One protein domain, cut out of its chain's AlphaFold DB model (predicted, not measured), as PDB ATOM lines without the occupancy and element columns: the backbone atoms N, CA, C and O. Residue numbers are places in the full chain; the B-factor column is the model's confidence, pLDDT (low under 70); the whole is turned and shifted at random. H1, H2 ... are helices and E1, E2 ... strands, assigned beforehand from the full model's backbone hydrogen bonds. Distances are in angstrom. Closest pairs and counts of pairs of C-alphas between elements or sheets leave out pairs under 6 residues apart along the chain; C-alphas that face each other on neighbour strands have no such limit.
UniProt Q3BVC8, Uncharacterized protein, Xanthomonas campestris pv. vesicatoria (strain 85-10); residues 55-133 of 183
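What this domain is: This is residues 55 to 133 of the 183 residues of an uncharacterized protein of Xanthomonas campestris pv. vesicatoria (strain 85-10) (UniProt Q3BVC8). A small ribbon of two parallel strands, E1 and E2, has one helix, H1, packed over one of its faces, mostly on E2; a second, shorter helix, H2, lies well away from this body at the far end of a long link. That link, residues 92 to 115, runs on beyond the end of E2, folds back past H1 and then leads off to H2, after which the last residues fold partly back. The printed part has 79 residues, with the named elements in the order E1, H1, E2, H2; the class is mixed, helices and strands, though only 34 residues are in named elements, under half. The whole is loose, with a radius of gyration of the C-alphas of 14.9 A and spans of 45 by 34 by 20 A.

Where its parts are: Strand E1 is residues 55 to 60, 16.3 A long, beginning at C-alpha 55 (0.488, 43.106, -32.422). Strand E2 is residues 86 to 91, 17.3 A long. Helix H1 is residues 66 to 78, 17.5 A, and helix H2 is residues 116 to 124, 12.2 A, ending at C-alpha 124 (-20.369, 43.888, -62.367).

How they stand to each other: E1 and E2 are parallel neighbours at 17 degrees, with N 56 and O 87 2.8 A apart and N 89 and O 56 2.9 A apart, within hydrogen-bond range. E1, H1 and E2 form a strand-helix-strand unit, two parallel neighbour strands with a helix between them in the chain, and its crossover is right-handed. The closest C-alphas of H1 and E2 are those of Arg 70 and Leu 88, 6.2 A. H2 is apart from E1 and from H1. In H1 and H2 every O i to N i+4 pair is within hydrogen-bond range.

The domain as a whole: The C-alphas of Glu 84 and Thr 124 are the two farthest apart, 44.7 A. The printed part has no cut. The link from E2 to H2 is long, with 24 residues. The mean pLDDT of the printed part is 81.8; residues 110 to 114 and 128 to 133 are under 70.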
ATOM      1  N   ILE A  55       0.424  44.446 -31.838       91.31
ATOM      2  CA  ILE A  55       0.488  43.106 -32.422       91.31
ATOM      3  C   ILE A  55      -0.262  43.137 -33.751       91.31
ATOM      4  O   ILE A  55      -1.477  43.316 -33.781       91.31
ATOM      5  N   TYR A  56       0.476  42.971 -34.840       90.62
ATOM      6  CA  TYR A  56      -0.062  42.774 -36.177       90.62
ATOM      7  C   TYR A  56      -0.475  41.310 -36.339       90.62
ATOM      8  O   TYR A  56       0.267  40.405 -35.949       90.62
ATOM      9  N   ILE A  57      -1.649  41.077 -36.920       90.25
ATOM     10  CA  ILE A  57      -2.144  39.742 -37.260       90.25
ATOM     11  C   ILE A  57      -2.489  39.765 -38.747       90.25
ATOM     12  O   ILE A  57      -3.448  40.424 -39.143       90.25
ATOM     13  N   HIS A  58      -1.694  39.075 -39.564       85.50
ATOM     14  CA  HIS A  58      -1.950  38.940 -40.997       85.50
ATOM     15  C   HIS A  58      -2.735  37.651 -41.294       85.50
ATOM     16  O   HIS A  58      -2.588  36.643 -40.598       85.50
ATOM     17  N   GLY A  59      -3.589  37.703 -42.320       82.25
ATOM     18  CA  GLY A  59      -4.466  36.604 -42.728       82.25
ATOM     19  C   GLY A  59      -3.749  35.427 -43.400       82.25
ATOM     20  O   GLY A  59      -2.523  35.324 -43.399       82.25
ATOM     21  N   ILE A  60      -4.540  34.523 -43.983       75.12
ATOM     22  CA  ILE A  60      -4.027  33.350 -44.698       75.12
ATOM     23  C   ILE A  60      -3.476  33.731 -46.080       75.12
ATOM     24  O   ILE A  60      -4.207  34.208 -46.946       75.12
ATOM     25  N   GLY A  61      -2.190  33.469 -46.308       78.62
ATOM     26  CA  GLY A  61      -1.539  33.709 -47.598       78.62
ATOM     27  C   GLY A  61      -0.077  33.273 -47.607       78.62
ATOM     28  O   GLY A  61       0.484  32.948 -46.562       78.62
ATOM     29  N   ASN A  62       0.550  33.277 -48.786       83.19
ATOM     30  CA  ASN A  62       2.003  33.440 -48.829       83.19
ATOM     31  C   ASN A  62       2.311  34.925 -48.641       83.19
ATOM     32  O   ASN A  62       1.578  35.756 -49.176       83.19
ATOM     33  N   LYS A  63       3.358  35.232 -47.879       85.00
ATOM     34  CA  LYS A  63       3.801  36.597 -47.586       85.00
ATOM     35  C   LYS A  63       5.309  36.632 -47.323       85.00
ATOM     36  O   LYS A  63       5.898  35.567 -47.085       85.00
ATOM     37  N   PRO A  64       5.944  37.818 -47.381       86.81
ATOM     38  CA  PRO A  64       7.365  37.955 -47.105       86.81
ATOM     39  C   PRO A  64       7.735  37.628 -45.651       86.81
ATOM     40  O   PRO A  64       6.856  37.543 -44.787       86.81
ATOM     41  N   PRO A  65       9.037  37.422 -45.358       88.50
ATOM     42  CA  PRO A  65       9.519  37.102 -44.017       88.50
ATOM     43  C   PRO A  65       9.009  38.075 -42.947       88.50
ATOM     44  O   PRO A  65       8.836  39.265 -43.204       88.50
ATOM     45  N   ALA A  66       8.809  37.569 -41.727       88.94
ATOM     46  CA  ALA A  66       8.125  38.298 -40.658       88.94
ATOM     47  C   ALA A  66       8.750  39.673 -40.348       88.94
ATOM     48  O   ALA A  66       8.029  40.637 -40.095       88.94
ATOM     49  N   ASP A  67      10.076  39.789 -40.412       89.12
ATOM     50  CA  ASP A  67      10.780  41.054 -40.194       89.12
ATOM     51  C   ASP A  67      10.547  42.072 -41.311       89.12
ATOM     52  O   ASP A  67      10.374  43.254 -41.024       89.12
ATOM     53  N   VAL A  68      10.453  41.615 -42.565       90.62
ATOM     54  CA  VAL A  68      10.089  42.463 -43.706       90.62
ATOM     55  C   VAL A  68       8.651  42.945 -43.549       90.62
ATOM     56  O   VAL A  68       8.412  44.148 -43.568       90.62
ATOM     57  N   LEU A  69       7.699  42.037 -43.316       90.25
ATOM     58  CA  LEU A  69       6.286  42.405 -43.201       90.25
ATOM     59  C   LEU A  69       6.032  43.335 -41.996       90.25
ATOM     60  O   LEU A  69       5.308  44.323 -42.116       90.25
ATOM     61  N   ARG A  70       6.714  43.108 -40.861       91.31
ATOM     62  CA  ARG A  70       6.731  44.039 -39.718       91.31
ATOM     63  C   ARG A  70       7.319  45.403 -40.093       91.31
ATOM     64  O   ARG A  70       6.743  46.416 -39.718       91.31
ATOM     65  N   CYS A  71       8.430  45.441 -40.830       91.06
ATOM     66  CA  CYS A  71       9.074  46.679 -41.285       91.06
ATOM     67  C   CYS A  71       8.142  47.525 -42.170       91.06
ATOM     68  O   CYS A  71       8.027  48.736 -41.969       91.06
ATOM     69  N   GLN A  72       7.433  46.877 -43.100       91.25
ATOM     70  CA  GLN A  72       6.440  47.511 -43.971       91.25
ATOM     71  C   GLN A  72       5.277  48.103 -43.159       91.25
ATOM     72  O   GLN A  72       4.924  49.267 -43.346       91.25
ATOM     73  N   TRP A  73       4.710  47.329 -42.228       90.56
ATOM     74  CA  TRP A  73       3.595  47.766 -41.378       90.56
ATOM     75  C   TRP A  73       4.009  48.880 -40.398       90.56
ATOM     76  O   TRP A  73       3.281  49.859 -40.244       90.56
ATOM     77  N   ASP A  74       5.203  48.797 -39.798       91.44
ATOM     78  CA  ASP A  74       5.765  49.855 -38.948       91.44
ATOM     79  C   ASP A  74       5.917  51.181 -39.716       91.44
ATOM     80  O   ASP A  74       5.484  52.232 -39.235       91.44
ATOM     81  N   LYS A  75       6.481  51.148 -40.934       89.94
ATOM     82  CA  LYS A  75       6.578  52.339 -41.793       89.94
ATOM     83  C   LYS A  75       5.202  52.862 -42.206       89.94
ATOM     84  O   LYS A  75       4.977  54.065 -42.121       89.94
ATOM     85  N   ALA A  76       4.277  51.986 -42.601       88.62
ATOM     86  CA  ALA A  76       2.944  52.380 -43.057       88.62
ATOM     87  C   ALA A  76       2.072  53.009 -41.950       88.62
ATOM     88  O   ALA A  76       1.214  53.832 -42.260       88.62
ATOM     89  N   LEU A  77       2.281  52.635 -40.681       88.38
ATOM     90  CA  LEU A  77       1.487  53.119 -39.541       88.38
ATOM     91  C   LEU A  77       2.175  54.218 -38.717       88.38
ATOM     92  O   LEU A  77       1.488  55.024 -38.091       88.38
ATOM     93  N   PHE A  78       3.511  54.258 -38.687       89.38
ATOM     94  CA  PHE A  78       4.282  55.163 -37.819       89.38
ATOM     95  C   PHE A  78       5.373  55.966 -38.547       89.38
ATOM     96  O   PHE A  78       6.093  56.728 -37.898       89.38
ATOM     97  N   GLY A  79       5.546  55.780 -39.860       87.62
ATOM     98  CA  GLY A  79       6.594  56.424 -40.664       87.62
ATOM     99  C   GLY A  79       8.022  55.943 -40.373       87.62
ATOM    100  O   GLY A  79       8.971  56.452 -40.963       87.62
ATOM    101  N   ARG A  80       8.207  54.987 -39.452       87.62
ATOM    102  CA  ARG A  80       9.518  54.513 -38.978       87.62
ATOM    103  C   ARG A  80       9.419  53.119 -38.342       87.62
ATOM    104  O   ARG A  80       8.366  52.804 -37.787       87.62
ATOM    105  N   PRO A  81      10.503  52.320 -38.328       87.44
ATOM    106  CA  PRO A  81      10.555  51.085 -37.547       87.44
ATOM    107  C   PRO A  81      10.326  51.350 -36.050       87.44
ATOM    108  O   PRO A  81      10.831  52.323 -35.486       87.44
ATOM    109  N   MET A  82       9.581  50.458 -35.399       86.38
ATOM    110  CA  MET A  82       9.261  50.487 -33.965       86.38
ATOM    111  C   MET A  82       9.889  49.313 -33.192       86.38
ATOM    112  O   MET A  82       9.900  49.323 -31.956       86.38
ATOM    113  N   GLY A  83      10.467  48.335 -33.898       84.31
ATOM    114  CA  GLY A  83      11.352  47.315 -33.332       84.31
ATOM    115  C   GLY A  83      10.628  46.348 -32.395       84.31
ATOM    116  O   GLY A  83       9.608  45.769 -32.749       84.31
ATOM    117  N   GLU A  84      11.147  46.145 -31.184       84.38
ATOM    118  CA  GLU A  84      10.573  45.206 -30.200       84.38
ATOM    119  C   GLU A  84       9.178  45.606 -29.686       84.38
ATOM    120  O   GLU A  84       8.453  44.783 -29.116       84.38
ATOM    121  N   ARG A  85       8.786  46.869 -29.901       87.06
ATOM    122  CA  ARG A  85       7.459  47.392 -29.548       87.06
ATOM    123  C   ARG A  85       6.355  46.872 -30.465       87.06
ATOM    124  O   ARG A  85       5.181  47.012 -30.116       87.06
ATOM    125  N   THR A  86       6.706  46.298 -31.611       90.75
ATOM    126  CA  THR A  86       5.760  45.738 -32.575       90.75
ATOM    127  C   THR A  86       6.084  44.270 -32.826       90.75
ATOM    128  O   THR A  86       7.240  43.850 -32.922       90.75
ATOM    129  N   ARG A  87       5.038  43.447 -32.851       91.94
ATOM    130  CA  ARG A  87       5.125  41.997 -33.059       91.94
ATOM    131  C   ARG A  87       4.172  41.601 -34.172       91.94
ATOM    132  O   ARG A  87       3.127  42.222 -34.327       91.94
ATOM    133  N   LEU A  88       4.518  40.562 -34.918       90.75
ATOM    134  CA  LEU A  88       3.729  40.065 -36.038       90.75
ATOM    135  C   LEU A  88       3.403  38.586 -35.832       90.75
ATOM    136  O   LEU A  88       4.291  37.787 -35.538       90.75
ATOM    137  N   ALA A  89       2.140  38.232 -36.042       90.25
ATOM    138  CA  ALA A  89       1.677  36.871 -36.255       90.25
ATOM    139  C   ALA A  89       1.056  36.767 -37.658       90.25
ATOM    140  O   ALA A  89       0.386  37.690 -38.117       90.25
ATOM    141  N   TYR A  90       1.277  35.649 -38.342       87.06
ATOM    142  CA  TYR A  90       0.698  35.356 -39.655       87.06
ATOM    143  C   TYR A  90       0.525  33.842 -39.804       87.06
ATOM    144  O   TYR A  90       1.197  33.074 -39.108       87.06
ATOM    145  N   TRP A  91      -0.360  33.402 -40.700       86.62
ATOM    146  CA  TRP A  91      -0.574  31.980 -40.974       86.62
ATOM    147  C   TRP A  91      -0.410  31.666 -42.462       86.62
ATOM    148  O   TRP A  91      -1.003  32.304 -43.328       86.62
ATOM    149  N   VAL A  92       0.395  30.646 -42.753       88.00
ATOM    150  CA  VAL A  92       0.702  30.175 -44.106       88.00
ATOM    151  C   VAL A  92       0.669  28.648 -44.129       88.00
ATOM    152  O   VAL A  92       1.257  27.993 -43.268       88.00
ATOM    153  N   ASN A  93      -0.002  28.064 -45.124       88.06
ATOM    154  CA  ASN A  93       0.127  26.637 -45.416       88.06
ATOM    155  C   ASN A  93       1.454  26.420 -46.170       88.06
ATOM    156  O   ASN A  93       1.612  26.907 -47.290       88.06
ATOM    157  N   ARG A  94       2.402  25.697 -45.558       87.31
ATOM    158  CA  ARG A  94       3.743  25.445 -46.118       87.31
ATOM    159  C   ARG A  94       3.810  24.316 -47.149       87.31
ATOM    160  O   ARG A  94       4.762  24.288 -47.916       87.31
ATOM    161  N   GLU A  95       2.805  23.449 -47.220       88.06
ATOM    162  CA  GLU A  95       2.681  22.431 -48.276       88.06
ATOM    163  C   GLU A  95       2.332  23.102 -49.614       88.06
ATOM    164  O   GLU A  95       2.905  22.786 -50.652       88.06
ATOM    165  N   ARG A  96       1.433  24.097 -49.572       85.69
ATOM    166  CA  ARG A  96       1.053  24.930 -50.721       85.69
ATOM    167  C   ARG A  96       2.074  26.033 -51.022       85.69
ATOM    168  O   ARG A  96       2.234  26.407 -52.181       85.69
ATOM    169  N   TYR A  97       2.733  26.571 -49.995       85.06
ATOM    170  CA  TYR A  97       3.673  27.692 -50.100       85.06
ATOM    171  C   TYR A  97       5.007  27.390 -49.386       85.06
ATOM    172  O   TYR A  97       5.276  27.931 -48.303       85.06
ATOM    173  N   PRO A  98       5.860  26.528 -49.979       84.25
ATOM    174  CA  PRO A  98       7.133  26.132 -49.375       84.25
ATOM    175  C   PRO A  98       8.132  27.294 -49.288       84.25
ATOM    176  O   PRO A  98       8.855  27.410 -48.301       84.25
ATOM    177  N   VAL A  99       8.136  28.192 -50.279       85.75
ATOM    178  CA  VAL A  99       9.010  29.374 -50.336       85.75
ATOM    179  C   VAL A  99       8.202  30.624 -49.979       85.75
ATOM    180  O   VAL A  99       7.108  30.827 -50.507       85.75
ATOM    181  N   ALA A 100       8.726  31.453 -49.071       83.19
ATOM    182  CA  ALA A 100       8.130  32.745 -48.726       83.19
ATOM    183  C   ALA A 100       8.188  33.725 -49.911       83.19
ATOM    184  O   ALA A 100       9.098  33.658 -50.734       83.19
ATOM    185  N   GLU A 101       7.226  34.639 -49.993       81.31
ATOM    186  CA  GLU A 101       7.193  35.652 -51.054       81.31
ATOM    187  C   GLU A 101       8.409  36.602 -50.943       81.31
ATOM    188  O   GLU A 101       8.756  37.017 -49.833       81.31
ATOM    189  N   PRO A 102       9.099  36.962 -52.042       82.38
ATOM    190  CA  PRO A 102      10.157  37.963 -51.981       82.38
ATOM    191  C   PRO A 102       9.557  39.343 -51.686       82.38
ATOM    192  O   PRO A 102       8.622  39.784 -52.347       82.38
ATOM    193  N   GLY A 103      10.120  40.056 -50.713       82.62
ATOM    194  CA  GLY A 103       9.682  41.401 -50.349       82.62
ATOM    195  C   GLY A 103      10.806  42.208 -49.714       82.62
ATOM    196  O   GLY A 103      11.786  41.651 -49.222       82.62
ATOM    197  N   ASN A 104      10.654  43.529 -49.716       86.00
ATOM    198  CA  ASN A 104      11.594  44.468 -49.108       86.00
ATOM    199  C   ASN A 104      10.864  45.438 -48.161       86.00
ATOM    200  O   ASN A 104       9.640  45.548 -48.194       86.00
ATOM    201  N   CYS A 105      11.625  46.132 -47.316       84.88
ATOM    202  CA  CYS A 105      11.124  47.058 -46.298       84.88
ATOM    203  C   CYS A 105      10.382  48.297 -46.845       84.88
ATOM    204  O   CYS A 105       9.881  49.073 -46.035       84.88
ATOM    205  N   ASP A 106      10.378  48.554 -48.152       82.12
ATOM    206  CA  ASP A 106       9.943  49.822 -48.761       82.12
ATOM    207  C   ASP A 106       8.742  49.643 -49.705       82.12
ATOM    208  O   ASP A 106       7.948  50.564 -49.893       82.12
ATOM    209  N   ALA A 107       8.539  48.428 -50.217       76.44
ATOM    210  CA  ALA A 107       7.277  47.995 -50.798       76.44
ATOM    211  C   ALA A 107       6.160  47.993 -49.738       76.44
ATOM    212  O   ALA A 107       6.382  47.631 -48.584       76.44
ATOM    213  N   ARG A 108       4.933  48.349 -50.129       71.88
ATOM    214  CA  ARG A 108       3.750  48.191 -49.267       71.88
ATOM    215  C   ARG A 108       3.276  46.736 -49.308       71.88
ATOM    216  O   ARG A 108       3.425  46.065 -50.327       71.88
ATOM    217  N   ASP A 109       2.661  46.269 -48.225       71.12
ATOM    218  CA  ASP A 109       1.966  44.979 -48.192       71.12
ATOM    219  C   ASP A 109       0.653  45.071 -48.989       71.12
ATOM    220  O   ASP A 109      -0.410  45.355 -48.437       71.12
ATOM    221  N   VAL A 110       0.737  44.903 -50.310       66.81
ATOM    222  CA  VAL A 110      -0.440  44.893 -51.189       66.81
ATOM    223  C   VAL A 110      -1.234  43.599 -50.964       66.81
ATOM    224  O   VAL A 110      -0.672  42.529 -50.694       66.81
ATOM    225  N   GLY A 111      -2.563  43.687 -51.059       63.84
ATOM    226  CA  GLY A 111      -3.447  42.525 -50.973       63.84
ATOM    227  C   GLY A 111      -3.155  41.471 -52.056       63.84
ATOM    228  O   GLY A 111      -2.466  41.758 -53.035       63.84
ATOM    229  N   PRO A 112      -3.668  40.234 -51.906       65.69
ATOM    230  CA  PRO A 112      -3.505  39.205 -52.930       65.69
ATOM    231  C   PRO A 112      -4.064  39.698 -54.269       65.69
ATOM    232  O   PRO A 112      -5.214  40.132 -54.340       65.69
ATOM    233  N   ALA A 113      -3.249  39.619 -55.326       64.94
ATOM    234  CA  ALA A 113      -3.616  40.100 -56.653       64.94
ATOM    235  C   ALA A 113      -4.944  39.480 -57.120       64.94
ATOM    236  O   ALA A 113      -5.094  38.255 -57.185       64.94
ATOM    237  N   LEU A 114      -5.915  40.338 -57.437       68.38
ATOM    238  CA  LEU A 114      -7.241  39.915 -57.872       68.38
ATOM    239  C   LEU A 114      -7.132  39.228 -59.236       68.38
ATOM    240  O   LEU A 114      -6.599  39.792 -60.189       68.38
ATOM    241  N   ASN A 115      -7.647  38.003 -59.342       74.00
ATOM    242  CA  ASN A 115      -7.710  37.318 -60.629       74.00
ATOM    243  C   ASN A 115      -8.795  37.945 -61.528       74.00
ATOM    244  O   ASN A 115      -9.731  38.588 -61.050       74.00
ATOM    245  N   GLN A 116      -8.685  37.739 -62.844       79.31
ATOM    246  CA  GLN A 116      -9.573  38.380 -63.826       79.31
ATOM    247  C   GLN A 116     -11.064  38.064 -63.611       79.31
ATOM    248  O   GLN A 116     -11.917  38.882 -63.951       79.31
ATOM    249  N   SER A 117     -11.402  36.896 -63.054       79.62
ATOM    250  CA  SER A 117     -12.787  36.507 -62.760       79.62
ATOM    251  C   SER A 117     -13.355  37.234 -61.537       79.62
ATOM    252  O   SER A 117     -14.485  37.714 -61.606       79.62
ATOM    253  N   VAL A 118     -12.578  37.397 -60.460       80.06
ATOM    254  CA  VAL A 118     -12.957  38.235 -59.306       80.06
ATOM    255  C   VAL A 118     -13.016  39.708 -59.705       80.06
ATOM    256  O   VAL A 118     -13.984  40.382 -59.366       80.06
ATOM    257  N   GLN A 119     -12.046  40.203 -60.478       81.81
ATOM    258  CA  GLN A 119     -12.050  41.588 -60.954       81.81
ATOM    259  C   GLN A 119     -13.280  41.880 -61.830       81.81
ATOM    260  O   GLN A 119     -13.955  42.880 -61.611       81.81
ATOM    261  N   ARG A 120     -13.644  40.966 -62.744       81.12
ATOM    262  CA  ARG A 120     -14.878  41.064 -63.543       81.12
ATOM    263  C   ARG A 120     -16.136  41.069 -62.670       81.12
ATOM    264  O   ARG A 120     -17.019  41.884 -62.910       81.12
ATOM    265  N   ALA A 121     -16.213  40.198 -61.660       84.19
ATOM    266  CA  ALA A 121     -17.352  40.152 -60.741       84.19
ATOM    267  C   ALA A 121     -17.496  41.446 -59.918       84.19
ATOM    268  O   ALA A 121     -18.608  41.941 -59.749       84.19
ATOM    269  N   LEU A 122     -16.380  42.032 -59.469       81.31
ATOM    270  CA  LEU A 122     -16.364  43.335 -58.796       81.31
ATOM    271  C   LEU A 122     -16.816  44.461 -59.741       81.31
ATOM    272  O   LEU A 122     -17.689  45.241 -59.363       81.31
ATOM    273  N   SER A 123     -16.343  44.486 -60.994       79.44
ATOM    274  CA  SER A 123     -16.833  45.429 -62.013       79.44
ATOM    275  C   SER A 123     -18.341  45.309 -62.265       79.44
ATOM    276  O   SER A 123     -19.008  46.327 -62.417       79.44
ATOM    277  N   THR A 124     -18.908  44.096 -62.261       82.75
ATOM    278  CA  THR A 124     -20.369  43.888 -62.367       82.75
ATOM    279  C   THR A 124     -21.136  44.446 -61.160       82.75
ATOM    280  O   THR A 124     -22.287  44.848 -61.305       82.75
ATOM    281  N   LEU A 125     -20.500  44.528 -59.988       80.38
ATOM    282  CA  LEU A 125     -21.038  45.172 -58.782       80.38
ATOM    283  C   LEU A 125     -20.744  46.686 -58.719       80.38
ATOM    284  O   LEU A 125     -20.991  47.311 -57.691       80.38
ATOM    285  N   GLY A 126     -20.193  47.281 -59.785       77.06
ATOM    286  CA  GLY A 126     -19.797  48.694 -59.832       77.06
ATOM    287  C   GLY A 126     -18.513  49.026 -59.061       77.06
ATOM    288  O   GLY A 126     -18.116  50.187 -59.010       77.06
ATOM    289  N   LEU A 127     -17.842  48.028 -58.481       71.56
ATOM    290  CA  LEU A 127     -16.602  48.193 -57.727       71.56
ATOM    291  C   LEU A 127     -15.405  47.988 -58.662       71.56
ATOM    292  O   LEU A 127     -15.025  46.857 -58.962       71.56
ATOM    293  N   VAL A 128     -14.789  49.075 -59.122       69.44
ATOM    294  CA  VAL A 128     -13.528  49.012 -59.877       69.44
ATOM    295  C   VAL A 128     -12.359  49.096 -58.887       69.44
ATOM    296  O   VAL A 128     -12.165  50.148 -58.284       69.44
ATOM    297  N   PRO A 129     -11.560  48.028 -58.687       61.69
ATOM    298  CA  PRO A 129     -10.418  48.063 -57.777       61.69
ATOM    299  C   PRO A 129      -9.242  48.822 -58.415       61.69
ATOM    300  O   PRO A 129      -8.332  48.219 -58.984       61.69
ATOM    301  N   GLY A 130      -9.284  50.154 -58.344       59.25
ATOM    302  CA  GLY A 130      -8.178  51.040 -58.703       59.25
ATOM    303  C   GLY A 130      -7.396  51.489 -57.467       59.25
ATOM    304  O   GLY A 130      -7.955  52.133 -56.582       59.25
ATOM    305  N   GLU A 131      -6.090  51.213 -57.429       56.41
ATOM    306  CA  GLU A 131      -5.182  51.702 -56.370       56.41
ATOM    307  C   GLU A 131      -5.209  53.239 -56.244       56.41
ATOM    308  O   GLU A 131      -5.066  53.778 -55.147       56.41
ATOM    309  N   GLN A 132      -5.442  53.957 -57.353       54.31
ATOM    310  CA  GLN A 132      -5.566  55.419 -57.345       54.31
ATOM    311  C   GLN A 132      -6.824  55.886 -56.594       54.31
ATOM    312  O   GLN A 132      -6.769  56.854 -55.839       54.31
ATOM    313  N   ASP A 133      -7.945  55.187 -56.777       57.94
ATOM    314  CA  ASP A 133      -9.249  55.579 -56.233       57.94
ATOM    315  C   ASP A 133      -9.304  55.340 -54.714       57.94
ATOM    316  O   ASP A 133      -9.722  56.203 -53.945       57.94
TER     317      ASP A 133